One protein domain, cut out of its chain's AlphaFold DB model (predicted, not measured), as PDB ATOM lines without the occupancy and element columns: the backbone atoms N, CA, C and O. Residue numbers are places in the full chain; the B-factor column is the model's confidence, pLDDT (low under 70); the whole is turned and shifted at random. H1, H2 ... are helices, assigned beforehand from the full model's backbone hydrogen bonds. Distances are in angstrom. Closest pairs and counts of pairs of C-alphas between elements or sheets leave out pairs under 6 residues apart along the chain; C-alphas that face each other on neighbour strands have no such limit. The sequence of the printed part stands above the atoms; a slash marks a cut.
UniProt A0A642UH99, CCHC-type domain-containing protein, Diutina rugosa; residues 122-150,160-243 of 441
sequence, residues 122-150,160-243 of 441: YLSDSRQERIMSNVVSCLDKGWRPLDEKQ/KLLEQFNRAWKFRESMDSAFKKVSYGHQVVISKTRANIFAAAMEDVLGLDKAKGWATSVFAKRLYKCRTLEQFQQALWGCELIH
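What this domain is: This is residues 122 to 150 and 160 to 243 of the 441 residues of the protein "CCHC-type domain-containing protein" of Diutina rugosa (UniProt A0A642UH99). The long helix H2 runs along the longest axis, and H1 and H5 pack on its later half. H3 crosses H1 nearest the middle, and short H4 packs on H5. The printed part has 113 residues, 68 of them in five named helices, H1 to H5 in order along the chain, with no named strand; the class is all helix, and the whole is compact at a radius of gyration of the C-alphas of 13.6 A, spanning 42 by 28 by 22 A.

Where its parts are: Find C-alpha 160 at (119.096, 79.041, 99.580); there H2, residues 160 to 182, begins its 33.3 A. H1 is residues 125 to 138, 20.2 A; H3 192 to 206, 20.9 A; H4 218 to 223, 8.8 A; H5 229 to 238, ending at (122.946, 99.100, 93.448), 14.1 A.

How they stand to each other: Look at Ala 178 in the hub, H2: its C-alpha is 4.9 A from that of Val 135, the closest where H1 touches residues 174 to 182 alone, a steep tilt of 40 degrees. Every O i to N i+4 pair is within hydrogen-bond range in H1, H3 and H4; in H2 15 of 19, in H5 5 of 6.

The domain as a whole: Residues 151 to 159 are cut out, an 8.6 A gap between C-alphas 150 and 160. H3 to H4 is a long link; no printed residue is under 70 in pLDDT.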
ATOM      1  N   TYR A 122     101.176 119.403  92.981       91.44
ATOM      2  CA  TYR A 122     100.910 119.226  94.402       91.44
ATOM      3  C   TYR A 122      99.726 118.264  94.551       91.44
ATOM      4  O   TYR A 122      98.615 118.541  94.097       91.44
ATOM      5  N   LEU A 123      99.973 117.090  95.127       92.81
ATOM      6  CA  LEU A 123      98.941 116.084  95.375       92.81
ATOM      7  C   LEU A 123      98.419 116.261  96.799       92.81
ATOM      8  O   LEU A 123      99.226 116.314  97.723       92.81
ATOM      9  N   SER A 124      97.096 116.295  96.981       95.19
ATOM     10  CA  SER A 124      96.491 116.248  98.318       95.19
ATOM     11  C   SER A 124      96.887 114.966  99.050       95.19
ATOM     12  O   SER A 124      97.046 113.922  98.412       95.19
ATOM     13  N   ASP A 125      96.975 115.014 100.378       95.38
ATOM     14  CA  ASP A 125      97.380 113.868 101.210       95.38
ATOM     15  C   ASP A 125      96.518 112.627 100.936       95.38
ATOM     16  O   ASP A 125      97.038 111.553 100.642       95.38
ATOM     17  N   SER A 126      95.197 112.802 100.837       96.69
ATOM     18  CA  SER A 126      94.250 111.733 100.480       96.69
ATOM     19  C   SER A 126      94.539 111.069  99.126       96.69
ATOM     20  O   SER A 126      94.289 109.877  98.922       96.69
ATOM     21  N   ARG A 127      95.070 111.830  98.162       95.56
ATOM     22  CA  ARG A 127      95.462 111.308  96.852       95.56
ATOM     23  C   ARG A 127      96.810 110.602  96.935       95.56
ATOM     24  O   ARG A 127      96.974 109.579  96.271       95.56
ATOM     25  N   GLN A 128      97.744 111.110  97.738       96.50
ATOM     26  CA  GLN A 128      99.028 110.451  97.988       96.50
ATOM     27  C   GLN A 128      98.824 109.086  98.653       96.50
ATOM     28  O   GLN A 128      99.348 108.094  98.150       96.50
ATOM     29  N   GLU A 129      97.989 109.007  99.691       96.56
ATOM     30  CA  GLU A 129      97.639 107.760 100.384       96.56
ATOM     31  C   GLU A 129      96.992 106.736  99.451       96.56
ATOM     32  O   GLU A 129      97.361 105.561  99.447       96.56
ATOM     33  N   ARG A 130      96.067 107.173  98.587       97.19
ATOM     34  CA  ARG A 130      95.442 106.282  97.600       97.19
ATOM     35  C   ARG A 130      96.463 105.725  96.607       97.19
ATOM     36  O   ARG A 130      96.418 104.542  96.278       97.19
ATOM     37  N   ILE A 131      97.371 106.568  96.113       96.25
ATOM     38  CA  ILE A 131      98.436 106.133  95.200       96.25
ATOM     39  C   ILE A 131      99.363 105.148  95.915       96.25
ATOM     40  O   ILE A 131      99.647 104.088  95.364       96.25
ATOM     41  N   MET A 132      99.783 105.465  97.142       97.31
ATOM     42  CA  MET A 132     100.607 104.597  97.981       97.31
ATOM     43  C   MET A 132      99.964 103.215  98.154       97.31
ATOM     44  O   MET A 132     100.579 102.206  97.820       97.31
ATOM     45  N   SER A 133      98.701 103.168  98.587       97.56
ATOM     46  CA  SER A 133      97.949 101.923  98.782       97.56
ATOM     47  C   SER A 133      97.889 101.076  97.503       97.56
ATOM     48  O   SER A 133      98.173  99.876  97.529       97.56
ATOM     49  N   ASN A 134      97.629 101.711  96.354       97.12
ATOM     50  CA  ASN A 134      97.621 101.029  95.060       97.12
ATOM     51  C   ASN A 134      98.994 100.441  94.703       97.12
ATOM     52  O   ASN A 134      99.064  99.301  94.247       97.12
ATOM     53  N   VAL A 135     100.082 101.185  94.921       97.50
ATOM     54  CA  VAL A 135     101.450 100.705  94.659       97.50
ATOM     55  C   VAL A 135     101.790  99.524  95.565       97.50
ATOM     56  O   VAL A 135     102.190  98.477  95.063       97.50
ATOM     57  N   VAL A 136     101.569  99.659  96.874       97.62
ATOM     58  CA  VAL A 136     101.842  98.610  97.870       97.62
ATOM     59  C   VAL A 136     101.048  97.334  97.581       97.62
ATOM     60  O   VAL A 136     101.555  96.235  97.783       97.62
ATOM     61  N   SER A 137      99.817  97.452  97.073       97.19
ATOM     62  CA  SER A 137      99.008  96.287  96.692       97.19
ATOM     63  C   SER A 137      99.568  95.509  95.493       97.19
ATOM     64  O   SER A 137      99.288  94.322  95.358       97.19
ATOM     65  N   CYS A 138     100.349  96.169  94.632       97.50
ATOM     66  CA  CYS A 138     100.931  95.577  93.428       97.50
ATOM     67  C   CYS A 138     102.340  95.018  93.651       97.50
ATOM     68  O   CYS A 138     102.775  94.180  92.866       97.50
ATOM     69  N   LEU A 139     103.059  95.486  94.674       97.75
ATOM     70  CA  LEU A 139     104.398  95.001  94.998       97.75
ATOM     71  C   LEU A 139     104.333  93.645  95.719       97.75
ATOM     72  O   LEU A 139     103.522  93.441  96.624       97.75
ATOM     73  N   ASP A 140     105.215  92.718  95.339       97.50
ATOM     74  CA  ASP A 140     105.336  91.423  96.015       97.50
ATOM     75  C   ASP A 140     105.870  91.611  97.444       97.50
ATOM     76  O   ASP A 140     106.869  92.285  97.672       97.50
ATOM     77  N   LYS A 141     105.205  91.004  98.430       96.81
ATOM     78  CA  LYS A 141     105.541  91.159  99.859       96.81
ATOM     79  C   LYS A 141     106.456  90.049 100.389       96.81
ATOM     80  O   LYS A 141     106.739  90.003 101.585       96.81
ATOM     81  N   GLY A 142     106.874  89.123  99.524       95.25
ATOM     82  CA  GLY A 142     107.632  87.926  99.879       95.25
ATOM     83  C   GLY A 142     109.139  88.142 100.017       95.25
ATOM     84  O   GLY A 142     109.838  87.209 100.413       95.25
ATOM     85  N   TRP A 143     109.647  89.340  99.709       95.56
ATOM     86  CA  TRP A 143     111.072  89.659  99.779       95.56
ATOM     87  C   TRP A 143     111.376  90.720 100.837       95.56
ATOM     88  O   TRP A 143     110.944  91.864 100.728       95.56
ATOM     89  N   ARG A 144     112.165  90.344 101.849       94.62
ATOM     90  CA  ARG A 144     112.700  91.247 102.875       94.62
ATOM     91  C   ARG A 144     114.228  91.142 102.890       94.62
ATOM     92  O   ARG A 144     114.775  90.306 103.604       94.62
ATOM     93  N   PRO A 145     114.945  91.970 102.114       91.06
ATOM     94  CA  PRO A 145     116.391  91.832 101.912       91.06
ATOM     95  C   PRO A 145     117.231  92.091 103.168       91.06
ATOM     96  O   PRO A 145     118.414  91.764 103.171       91.06
ATOM     97  N   LEU A 146     116.657  92.695 104.209       88.12
ATOM     98  CA  LEU A 146     117.332  92.935 105.490       88.12
ATOM     99  C   LEU A 146     116.936  91.926 106.574       88.12
ATOM    100  O   LEU A 146     117.483  91.964 107.671       88.12
ATOM    101  N   ASP A 147     116.001  91.023 106.277       88.38
ATOM    102  CA  ASP A 147     115.700  89.902 107.158       88.38
ATOM    103  C   ASP A 147     116.838  88.880 107.044       88.38
ATOM    104  O   ASP A 147     117.005  88.227 106.011       88.38
ATOM    105  N   GLU A 148     117.618  88.722 108.116       88.44
ATOM    106  CA  GLU A 148     118.709  87.745 108.194       88.44
ATOM    107  C   GLU A 148     118.242  86.308 107.946       88.44
ATOM    108  O   GLU A 148     119.047  85.450 107.595       88.44
ATOM    109  N   LYS A 149     116.954  85.990 108.111       87.88
ATOM    110  CA  LYS A 149     116.440  84.661 107.758       87.88
ATOM    111  C   LYS A 149     116.290  84.493 106.251       87.88
ATOM    112  O   LYS A 149     116.424  83.377 105.759       87.88
ATOM    113  N   GLN A 150     116.020  85.577 105.530       86.56
ATOM    114  CA  GLN A 150     115.806  85.546 104.087       86.56
ATOM    115  C   GLN A 150     117.095  85.796 103.314       86.56
ATOM    116  O   GLN A 150     117.337  85.088 102.348       86.56
ATOM    117  N   LYS A 160     119.518  77.844  98.840       95.00
ATOM    118  CA  LYS A 160     119.096  79.041  99.580       95.00
ATOM    119  C   LYS A 160     119.396  80.327  98.816       95.00
ATOM    120  O   LYS A 160     118.565  81.232  98.785       95.00
ATOM    121  N   LEU A 161     120.557  80.413  98.164       95.62
ATOM    122  CA  LEU A 161     120.895  81.554  97.306       95.62
ATOM    123  C   LEU A 161     119.994  81.629  96.064       95.62
ATOM    124  O   LEU A 161     119.633  82.726  95.637       95.62
ATOM    125  N   LEU A 162     119.591  80.490  95.500       94.12
ATOM    126  CA  LEU A 162     118.628  80.441  94.401       94.12
ATOM    127  C   LEU A 162     117.223  80.871  94.853       94.12
ATOM    128  O   LEU A 162     116.547  81.622  94.154       94.12
ATOM    129  N   GLU A 163     116.798  80.468  96.048       93.69
ATOM    130  CA  GLU A 163     115.537  80.919  96.636       93.69
ATOM    131  C   GLU A 163     115.540  82.435  96.893       93.69
ATOM    132  O   GLU A 163     114.576  83.125  96.548       93.69
ATOM    133  N   GLN A 164     116.640  82.970  97.433       94.38
ATOM    134  CA  GLN A 164     116.853  84.415  97.568       94.38
ATOM    135  C   GLN A 164     116.699  85.130  96.228       94.38
ATOM    136  O   GLN A 164     115.989  86.132  96.136       94.38
ATOM    137  N   PHE A 165     117.342  84.595  95.186       94.06
ATOM    138  CA  PHE A 165     117.252  85.140  93.842       94.06
ATOM    139  C   PHE A 165     115.800  85.171  93.350       94.06
ATOM    140  O   PHE A 165     115.325  86.227  92.945       94.06
ATOM    141  N   ASN A 166     115.080  84.051  93.441       93.00
ATOM    142  CA  ASN A 166     113.704  83.940  92.955       93.00
ATOM    143  C   ASN A 166     112.756  84.923  93.665       93.00
ATOM    144  O   ASN A 166     111.944  85.578  93.010       93.00
ATOM    145  N   ARG A 167     112.879  85.089  94.989       94.69
ATOM    146  CA  ARG A 167     112.073  86.066  95.749       94.69
ATOM    147  C   ARG A 167     112.378  87.502  95.324       94.69
ATOM    148  O   ARG A 167     111.462  88.277  95.054       94.69
ATOM    149  N   ALA A 168     113.660  87.847  95.222       94.25
ATOM    150  CA  ALA A 168     114.080  89.176  94.799       94.25
ATOM    151  C   ALA A 168     113.671  89.481  93.346       94.25
ATOM    152  O   ALA A 168     113.299  90.612  93.017       94.25
ATOM    153  N   TRP A 169     113.704  88.468  92.482       92.69
ATOM    154  CA  TRP A 169     113.284  88.569  91.092       92.69
ATOM    155  C   TRP A 169     111.782  88.806  90.961       92.69
ATOM    156  O   TRP A 169     111.365  89.741  90.280       92.69
ATOM    157  N   LYS A 170     110.974  88.047  91.704       94.19
ATOM    158  CA  LYS A 170     109.523  88.239  91.770       94.19
ATOM    159  C   LYS A 170     109.152  89.644  92.253       94.19
ATOM    160  O   LYS A 170     108.272  90.290  91.682       94.19
ATOM    161  N   PHE A 171     109.871  90.162  93.253       96.25
ATOM    162  CA  PHE A 171     109.733  91.559  93.670       96.25
ATOM    163  C   PHE A 171     110.030  92.521  92.514       96.25
ATOM    164  O   PHE A 171     109.215  93.398  92.226       96.25
ATOM    165  N   ARG A 172     111.151  92.341  91.803       94.00
ATOM    166  CA  ARG A 172     111.507  93.169  90.638       94.00
ATOM    167  C   ARG A 172     110.419  93.149  89.559       94.00
ATOM    168  O   ARG A 172     110.095  94.210  89.030       94.00
ATOM    169  N   GLU A 173     109.870  91.987  89.223       92.06
ATOM    170  CA  GLU A 173     108.802  91.859  88.220       92.06
ATOM    171  C   GLU A 173     107.529  92.599  88.650       92.06
ATOM    172  O   GLU A 173     106.926  93.326  87.857       92.06
ATOM    173  N   SER A 174     107.174  92.515  89.936       96.56
ATOM    174  CA  SER A 174     106.024  93.235  90.496       96.56
ATOM    175  C   SER A 174     106.149  94.764  90.382       96.56
ATOM    176  O   SER A 174     105.140  95.471  90.291       96.56
ATOM    177  N   MET A 175     107.380  95.292  90.293       95.94
ATOM    178  CA  MET A 175     107.617  96.729  90.135       95.94
ATOM    179  C   MET A 175     107.060  97.285  88.828       95.94
ATOM    180  O   MET A 175     106.662  98.441  88.826       95.94
ATOM    181  N   ASP A 176     107.020  96.520  87.733       94.06
ATOM    182  CA  ASP A 176     106.463  97.013  86.463       94.06
ATOM    183  C   ASP A 176     104.964  97.317  86.609       94.06
ATOM    184  O   ASP A 176     104.497  98.417  86.304       94.06
ATOM    185  N   SER A 177     104.224  96.370  87.194       95.12
ATOM    186  CA  SER A 177     102.796  96.531  87.484       95.12
ATOM    187  C   SER A 177     102.542  97.679  88.459       95.12
ATOM    188  O   SER A 177     101.647  98.495  88.232       95.12
ATOM    189  N   ALA A 178     103.353  97.785  89.514       96.69
ATOM    190  CA  ALA A 178     103.249  98.860  90.491       96.69
ATOM    191  C   ALA A 178     103.603 100.232  89.883       96.69
ATOM    192  O   ALA A 178     102.929 101.228  90.148       96.69
ATOM    193  N   PHE A 179     104.621 100.296  89.022       96.31
ATOM    194  CA  PHE A 179     105.055 101.532  88.376       96.31
ATOM    195  C   PHE A 179     103.992 102.051  87.405       96.31
ATOM    196  O   PHE A 179     103.688 103.245  87.399       96.31
ATOM    197  N   LYS A 180     103.315 101.150  86.682       94.88
ATOM    198  CA  LYS A 180     102.154 101.486  85.844       94.88
ATOM    199  C   LYS A 180     101.012 102.148  86.624       94.88
ATOM    200  O   LYS A 180     100.249 102.910  86.038       94.88
ATOM    201  N   LYS A 181     100.887 101.907  87.939       94.44
ATOM    202  CA  LYS A 181      99.885 102.580  88.792       94.44
ATOM    203  C   LYS A 181     100.250 104.029  89.125       94.44
ATOM    204  O   LYS A 181      99.350 104.812  89.424       94.44
ATOM    205  N   VAL A 182     101.533 104.398  89.079       94.88
ATOM    206  CA  VAL A 182     102.000 105.775  89.352       94.88
ATOM    207  C   VAL A 182     102.258 106.586  88.086       94.88
ATOM    208  O   VAL A 182     102.119 107.817  88.110       94.88
ATOM    209  N   SER A 183     102.608 105.931  86.979       93.06
ATOM    210  CA  SER A 183     102.746 106.566  85.669       93.06
ATOM    211  C   SER A 183     101.371 106.778  85.035       93.06
ATOM    212  O   SER A 183     100.620 105.824  84.857       93.06
ATOM    213  N   TYR A 184     101.028 108.013  84.655       85.88
ATOM    214  CA  TYR A 184      99.853 108.238  83.806       85.88
ATOM    215  C   TYR A 184     100.269 108.212  82.333       85.88
ATOM    216  O   TYR A 184     101.139 108.975  81.912       85.88
ATOM    217  N   GLY A 185      99.608 107.359  81.546       81.94
ATOM    218  CA  GLY A 185      99.838 107.224  80.107       81.94
ATOM    219  C   GLY A 185     101.188 106.591  79.759       81.94
ATOM    220  O   GLY A 185     101.765 105.851  80.548       81.94
ATOM    221  N   HIS A 186     101.710 106.911  78.574       77.31
ATOM    222  CA  HIS A 186     103.000 106.412  78.072       77.31
ATOM    223  C   HIS A 186     104.220 107.160  78.649       77.31
ATOM    224  O   HIS A 186     105.289 107.181  78.038       77.31
ATOM    225  N   GLN A 187     104.077 107.833  79.798       72.50
ATOM    226  CA  GLN A 187     105.181 108.575  80.401       72.50
ATOM    227  C   GLN A 187     106.215 107.619  81.003       72.50
ATOM    228  O   GLN A 187     105.956 106.946  81.995       72.50
ATOM    229  N   VAL A 188     107.420 107.642  80.433       86.38
ATOM    230  CA  VAL A 188     108.590 106.894  80.931       86.38
ATOM    231  C   VAL A 188     109.146 107.506  82.228       86.38
ATOM    232  O   VAL A 188     109.780 106.824  83.031       86.38
ATOM    233  N   VAL A 189     108.898 108.802  82.456       94.38
ATOM    234  CA  VAL A 189     109.430 109.569  83.590       94.38
ATOM    235  C   VAL A 189     108.281 110.091  84.449       94.38
ATOM    236  O   VAL A 189     107.451 110.856  83.962       94.38
ATOM    237  N   ILE A 190     108.249 109.717  85.730       95.38
ATOM    238  CA  ILE A 190     107.243 110.191  86.693       95.38
ATOM    239  C   ILE A 190     107.716 111.445  87.440       95.38
ATOM    240  O   ILE A 190     108.916 111.705  87.575       95.38
ATOM    241  N   SER A 191     106.763 112.238  87.942       94.25
ATOM    242  CA  SER A 191     107.061 113.437  88.733       94.25
ATOM    243  C   SER A 191     107.794 113.094  90.035       94.25
ATOM    244  O   SER A 191     107.711 111.975  90.545       94.25
ATOM    245  N   LYS A 192     108.499 114.078  90.607       95.75
ATOM    246  CA  LYS A 192     109.232 113.918  91.871       95.75
ATOM    247  C   LYS A 192     108.332 113.453  93.014       95.75
ATOM    248  O   LYS A 192     108.696 112.509  93.704       95.75
ATOM    249  N   THR A 193     107.153 114.053  93.163       95.56
ATOM    250  CA  THR A 193     106.169 113.672  94.184       95.56
ATOM    251  C   THR A 193     105.789 112.197  94.070       95.56
ATOM    252  O   THR A 193     105.849 111.463  95.050       95.56
ATOM    253  N   ARG A 194     105.479 111.712  92.862       96.06
ATOM    254  CA  ARG A 194     105.088 110.307  92.663       96.06
ATOM    255  C   ARG A 194     106.241 109.334  92.795       96.06
ATOM    256  O   ARG A 194     106.048 108.240  93.306       96.06
ATOM    257  N   ALA A 195     107.429 109.730  92.360       96.81
ATOM    258  CA  ALA A 195     108.626 108.942  92.590       96.81
ATOM    259  C   ALA A 195     108.926 108.780  94.083       96.81
ATOM    260  O   ALA A 195     109.316 107.694  94.495       96.81
ATOM    261  N   ASN A 196     108.703 109.820  94.892       97.19
ATOM    262  CA  ASN A 196     108.836 109.716  96.342       97.19
ATOM    263  C   ASN A 196     107.794 108.756  96.934       97.19
ATOM    264  O   ASN A 196     108.157 107.934  97.767       97.19
ATOM    265  N   ILE A 197     106.538 108.801  96.467       97.56
ATOM    266  CA  ILE A 197     105.498 107.838  96.882       97.56
ATOM    267  C   ILE A 197     105.913 106.405  96.520       97.56
ATOM    268  O   ILE A 197     105.818 105.506  97.347       97.56
ATOM    269  N   PHE A 198     106.419 106.188  95.303       97.69
ATOM    270  CA  PHE A 198     106.873 104.871  94.856       97.69
ATOM    271  C   PHE A 198     108.082 104.364  95.660       97.69
ATOM    272  O   PHE A 198     108.108 103.205  96.059       97.69
ATOM    273  N   ALA A 199     109.058 105.234  95.944       97.56
ATOM    274  CA  ALA A 199     110.203 104.917  96.799       97.56
ATOM    275  C   ALA A 199     109.760 104.520  98.215       97.56
ATOM    276  O   ALA A 199     110.190 103.483  98.712       97.56
ATOM    277  N   ALA A 200     108.859 105.293  98.825       97.62
ATOM    278  CA  ALA A 200     108.333 105.010 100.156       97.62
ATOM    279  C   ALA A 200     107.536 103.690 100.195       97.62
ATOM    280  O   ALA A 200     107.688 102.910 101.130       97.62
ATOM    281  N   ALA A 201     106.763 103.382  99.147       97.94
ATOM    282  CA  ALA A 201     106.080 102.092  99.016       97.94
ATOM    283  C   ALA A 201     107.067 100.915  98.968       97.94
ATOM    284  O   ALA A 201     106.839  99.878  99.587       97.94
ATOM    285  N   MET A 202     108.178 101.069  98.235       97.56
ATOM    286  CA  MET A 202     109.234 100.057  98.198       97.56
ATOM    287  C   MET A 202     109.885  99.877  99.572       97.56
ATOM    288  O   MET A 202     110.148  98.744  99.959       97.56
ATOM    289  N   GLU A 203     110.144 100.964 100.306       96.75
ATOM    290  CA  GLU A 203     110.722 100.898 101.654       96.75
ATOM    291  C   GLU A 203     109.823 100.143 102.633       96.75
ATOM    292  O   GLU A 203     110.327  99.268 103.336       96.75
ATOM    293  N   ASP A 204     108.516 100.418 102.625       96.69
ATOM    294  CA  ASP A 204     107.525  99.729 103.463       96.69
ATOM    295  C   ASP A 204     107.458  98.225 103.145       96.69
ATOM    296  O   ASP A 204     107.633  97.367 104.018       96.69
ATOM    297  N   VAL A 205     107.301  97.876 101.862       96.81
ATOM    298  CA  VAL A 205     107.169  96.472 101.440       96.81
ATOM    299  C   VAL A 205     108.436  95.670 101.742       96.81
ATOM    300  O   VAL A 205     108.353  94.555 102.265       96.81
ATOM    301  N   LEU A 206     109.610  96.244 101.476       96.12
ATOM    302  CA  LEU A 206     110.902  95.604 101.734       96.12
ATOM    303  C   LEU A 206     111.309  95.653 103.222       96.12
ATOM    304  O   LEU A 206     112.255  94.967 103.612       96.12
ATOM    305  N   GLY A 207     110.603  96.425 104.058       95.69
ATOM    306  CA  GLY A 207     110.916  96.632 105.476       95.69
ATOM    307  C   GLY A 207     112.231  97.382 105.713       95.69
ATOM    308  O   GLY A 207     112.953  97.073 106.661       95.69
ATOM    309  N   LEU A 208     112.583  98.306 104.816       94.62
ATOM    310  CA  LEU A 208     113.824  99.088 104.887       94.62
ATOM    311  C   LEU A 208     113.708 100.260 105.867       94.62
ATOM    312  O   LEU A 208     114.700 100.663 106.469       94.62
ATOM    313  N   ASP A 209     112.499 100.778 106.051       92.88
ATOM    314  CA  ASP A 209     112.151 101.854 106.984       92.88
ATOM    315  C   ASP A 209     112.568 101.545 108.434       92.88
ATOM    316  O   ASP A 209     113.022 102.425 109.165       92.88
ATOM    317  N   LYS A 210     112.484 100.270 108.828       92.94
ATOM    318  CA  LYS A 210     112.835  99.780 110.170       92.94
ATOM    319  C   LYS A 210     114.330  99.549 110.366       92.94
ATOM    320  O   LYS A 210     114.776  99.320 111.491       92.94
ATOM    321  N   ALA A 211     115.122  99.576 109.298       91.94
ATOM    322  CA  ALA A 211     116.532  99.247 109.381       91.94
ATOM    323  C   ALA A 211     117.375 100.419 109.888       91.94
ATOM    324  O   ALA A 211     117.331 101.543 109.378       91.94
ATOM    325  N   LYS A 212     118.218 100.135 110.886       93.94
ATOM    326  CA  LYS A 212     119.098 101.131 111.500       93.94
ATOM    327  C   LYS A 212     120.032 101.743 110.449       93.94
ATOM    328  O   LYS A 212     120.829 101.047 109.828       93.94
ATOM    329  N   GLY A 213     119.949 103.061 110.277       92.25
ATOM    330  CA  GLY A 213     120.798 103.820 109.352       92.25
ATOM    331  C   GLY A 213     120.335 103.826 107.891       92.25
ATOM    332  O   GLY A 213     120.974 104.484 107.071       92.25
ATOM    333  N   TRP A 214     119.221 103.167 107.548       93.50
ATOM    334  CA  TRP A 214     118.702 103.185 106.179       93.50
ATOM    335  C   TRP A 214     118.353 104.604 105.717       93.50
ATOM    336  O   TRP A 214     118.855 105.043 104.681       93.50
ATOM    337  N   ALA A 215     117.604 105.364 106.521       94.12
ATOM    338  CA  ALA A 215     117.160 106.722 106.181       94.12
ATOM    339  C   ALA A 215     118.313 107.695 105.851       94.12
ATOM    340  O   ALA A 215     118.169 108.591 105.019       94.12
ATOM    341  N   THR A 216     119.485 107.521 106.472       95.19
ATOM    342  CA  THR A 216     120.670 108.363 106.229       95.19
ATOM    343  C   THR A 216     121.611 107.791 105.168       95.19
ATOM    344  O   THR A 216     122.523 108.493 104.712       95.19
ATOM    345  N   SER A 217     121.377 106.550 104.737       94.38
ATOM    346  CA  SER A 217     122.230 105.832 103.799       94.38
ATOM    347  C   SER A 217     122.273 106.491 102.417       94.38
ATOM    348  O   SER A 217     121.343 107.157 101.950       94.38
ATOM    349  N   VAL A 218     123.381 106.267 101.704       93.25
ATOM    350  CA  VAL A 218     123.517 106.668 100.293       93.25
ATOM    351  C   VAL A 218     122.489 105.940  99.413       93.25
ATOM    352  O   VAL A 218     122.079 106.468  98.379       93.25
ATOM    353  N   PHE A 219     122.042 104.761  99.846       92.69
ATOM    354  CA  PHE A 219     121.076 103.911  99.160       92.69
ATOM    355  C   PHE A 219     119.664 104.498  99.180       92.69
ATOM    356  O   PHE A 219     119.100 104.708  98.106       92.69
ATOM    357  N   ALA A 220     119.153 104.901 100.348       94.75
ATOM    358  CA  ALA A 220     117.877 105.611 100.452       94.75
ATOM    359  C   ALA A 220     117.897 106.900  99.612       94.75
ATOM    360  O   ALA A 220     117.046 107.121  98.750       94.75
ATOM    361  N   LYS A 221     118.961 107.709  99.740       95.38
ATOM    362  CA  LYS A 221     119.129 108.934  98.933       95.38
ATOM    363  C   LYS A 221     119.130 108.662  97.428       95.38
ATOM    364  O   LYS A 221     118.727 109.532  96.655       95.38
ATOM    365  N   ARG A 222     119.629 107.505  96.988       94.19
ATOM    366  CA  ARG A 222     119.610 107.095  95.580       94.19
ATOM    367  C   ARG A 222     118.211 106.671  95.147       94.19
ATOM    368  O   ARG A 222     117.789 107.104  94.081       94.19
ATOM    369  N   LEU A 223     117.502 105.900  95.969       95.69
ATOM    370  CA  LEU A 223     116.141 105.441  95.697       95.69
ATOM    371  C   LEU A 223     115.180 106.622  95.465       95.69
ATOM    372  O   LEU A 223     114.523 106.686  94.431       95.69
ATOM    373  N   TYR A 224     115.197 107.630  96.343       96.62
ATOM    374  CA  TYR A 224     114.351 108.832  96.214       96.62
ATOM    375  C   TYR A 224     114.734 109.769  95.052       96.62
ATOM    376  O   TYR A 224     113.979 110.679  94.683       96.62
ATOM    377  N   LYS A 225     115.905 109.565  94.436       95.94
ATOM    378  CA  LYS A 225     116.314 110.282  93.216       95.94
ATOM    379  C   LYS A 225     115.804 109.621  91.937       95.94
ATOM    380  O   LYS A 225     115.859 110.271  90.893       95.94
ATOM    381  N   CYS A 226     115.316 108.383  91.994       96.25
ATOM    382  CA  CYS A 226     114.810 107.679  90.821       96.25
ATOM    383  C   CYS A 226     113.535 108.341  90.279       96.25
ATOM    384  O   CYS A 226     112.746 108.926  91.021       96.25
ATOM    385  N   ARG A 227     113.351 108.293  88.960       96.44
ATOM    386  CA  ARG A 227     112.221 108.884  88.221       96.44
ATOM    387  C   ARG A 227     111.694 107.985  87.104       96.44
ATOM    388  O   ARG A 227     110.666 108.308  86.524       96.44
ATOM    389  N   THR A 228     112.374 106.885  86.800       95.25
ATOM    390  CA  THR A 228     111.949 105.894  85.800       95.25
ATOM    391  C   THR A 228     112.000 104.499  86.410       95.25
ATOM    392  O   THR A 228     112.748 104.279  87.370       95.25
ATOM    393  N   LEU A 229     111.233 103.555  85.859       94.19
ATOM    394  CA  LEU A 229     111.226 102.164  86.317       94.19
ATOM    395  C   LEU A 229     112.640 101.565  86.299       94.19
ATOM    396  O   LEU A 229     113.055 100.920  87.258       94.19
ATOM    397  N   GLU A 230     113.419 101.850  85.256       90.00
ATOM    398  CA  GLU A 230     114.786 101.354  85.101       90.00
ATOM    399  C   GLU A 230     115.704 101.875  86.208       90.00
ATOM    400  O   GLU A 230     116.550 101.137  86.708       90.00
ATOM    401  N   GLN A 231     115.536 103.135  86.625       92.75
ATOM    402  CA  GLN A 231     116.300 103.702  87.738       92.75
ATOM    403  C   GLN A 231     115.929 103.036  89.069       92.75
ATOM    404  O   GLN A 231     116.812 102.765  89.883       92.75
ATOM    405  N   PHE A 232     114.647 102.730  89.296       94.94
ATOM    406  CA  PHE A 232     114.213 101.997  90.489       94.94
ATOM    407  C   PHE A 232     114.739 100.556  90.501       94.94
ATOM    408  O   PHE A 232     115.310 100.121  91.500       94.94
ATOM    409  N   GLN A 233     114.641  99.836  89.382       91.50
ATOM    410  CA  GLN A 233     115.207  98.490  89.253       91.50
ATOM    411  C   GLN A 233     116.732  98.503  89.438       91.50
ATOM    412  O   GLN A 233     117.284  97.650  90.127       91.50
ATOM    413  N   GLN A 234     117.427  99.506  88.895       86.94
ATOM    414  CA  GLN A 234     118.856  99.714  89.125       86.94
ATOM    415  C   GLN A 234     119.174  99.940  90.608       86.94
ATOM    416  O   GLN A 234     120.215  99.485  91.089       86.94
ATOM    417  N   ALA A 235     118.326 100.677  91.327       90.81
ATOM    418  CA  ALA A 235     118.528 100.929  92.745       90.81
ATOM    419  C   ALA A 235     118.478  99.625  93.553       90.81
ATOM    420  O   ALA A 235     119.319  99.474  94.432       90.81
ATOM    421  N   LEU A 236     117.619  98.652  93.210       88.56
ATOM    422  CA  LEU A 236     117.602  97.340  93.882       88.56
ATOM    423  C   LEU A 236     118.975  96.674  93.884       88.56
ATOM    424  O   LEU A 236     119.526  96.319  94.923       88.56
ATOM    425  N   TRP A 237     119.563  96.581  92.703       84.69
ATOM    426  CA  TRP A 237     120.882  96.012  92.515       84.69
ATOM    427  C   TRP A 237     121.997  96.846  93.154       84.69
ATOM    428  O   TRP A 237     122.914  96.322  93.782       84.69
ATOM    429  N   GLY A 238     121.934  98.166  92.969       82.69
ATOM    430  CA  GLY A 238     122.946  99.100  93.448       82.69
ATOM    431  C   GLY A 238     122.979  99.251  94.967       82.69
ATOM    432  O   GLY A 238     123.999  99.695  95.484       82.69
ATOM    433  N   CYS A 239     121.890  98.897  95.648       83.06
ATOM    434  CA  CYS A 239     121.782  98.866  97.103       83.06
ATOM    435  C   CYS A 239     122.037  97.462  97.679       83.06
ATOM    436  O   CYS A 239     121.721  97.225  98.837       83.06
ATOM    437  N   GLU A 240     122.577  96.540  96.868       83.38
ATOM    438  CA  GLU A 240     122.815  95.131  97.221       83.38
ATOM    439  C   GLU A 240     121.556  94.412  97.761       83.38
ATOM    440  O   GLU A 240     121.662  93.406  98.458       83.38
ATOM    441  N   LEU A 241     120.351  94.870  97.384       84.81
ATOM    442  CA  LEU A 241     119.087  94.208  97.745       84.81
ATOM    443  C   LEU A 241     118.896  92.886  96.994       84.81
ATOM    444  O   LEU A 241     118.019  92.104  97.342       84.81
ATOM    445  N   ILE A 242     119.719  92.646  95.969       88.00
ATOM    446  CA  ILE A 242     119.909  91.343  95.341       88.00
ATOM    447  C   ILE A 242     121.383  90.982  95.499       88.00
ATOM    448  O   ILE A 242     122.266  91.638  94.939       88.00
ATOM    449  N   HIS A 243     121.652  89.951  96.294       90.50
ATOM    450  CA  HIS A 243     123.011  89.547  96.619       90.50
ATOM    451  C   HIS A 243     123.720  88.960  95.375       90.50
ATOM    452  O   HIS A 243     123.152  88.100  94.700       90.50
TER     453      HIS A 243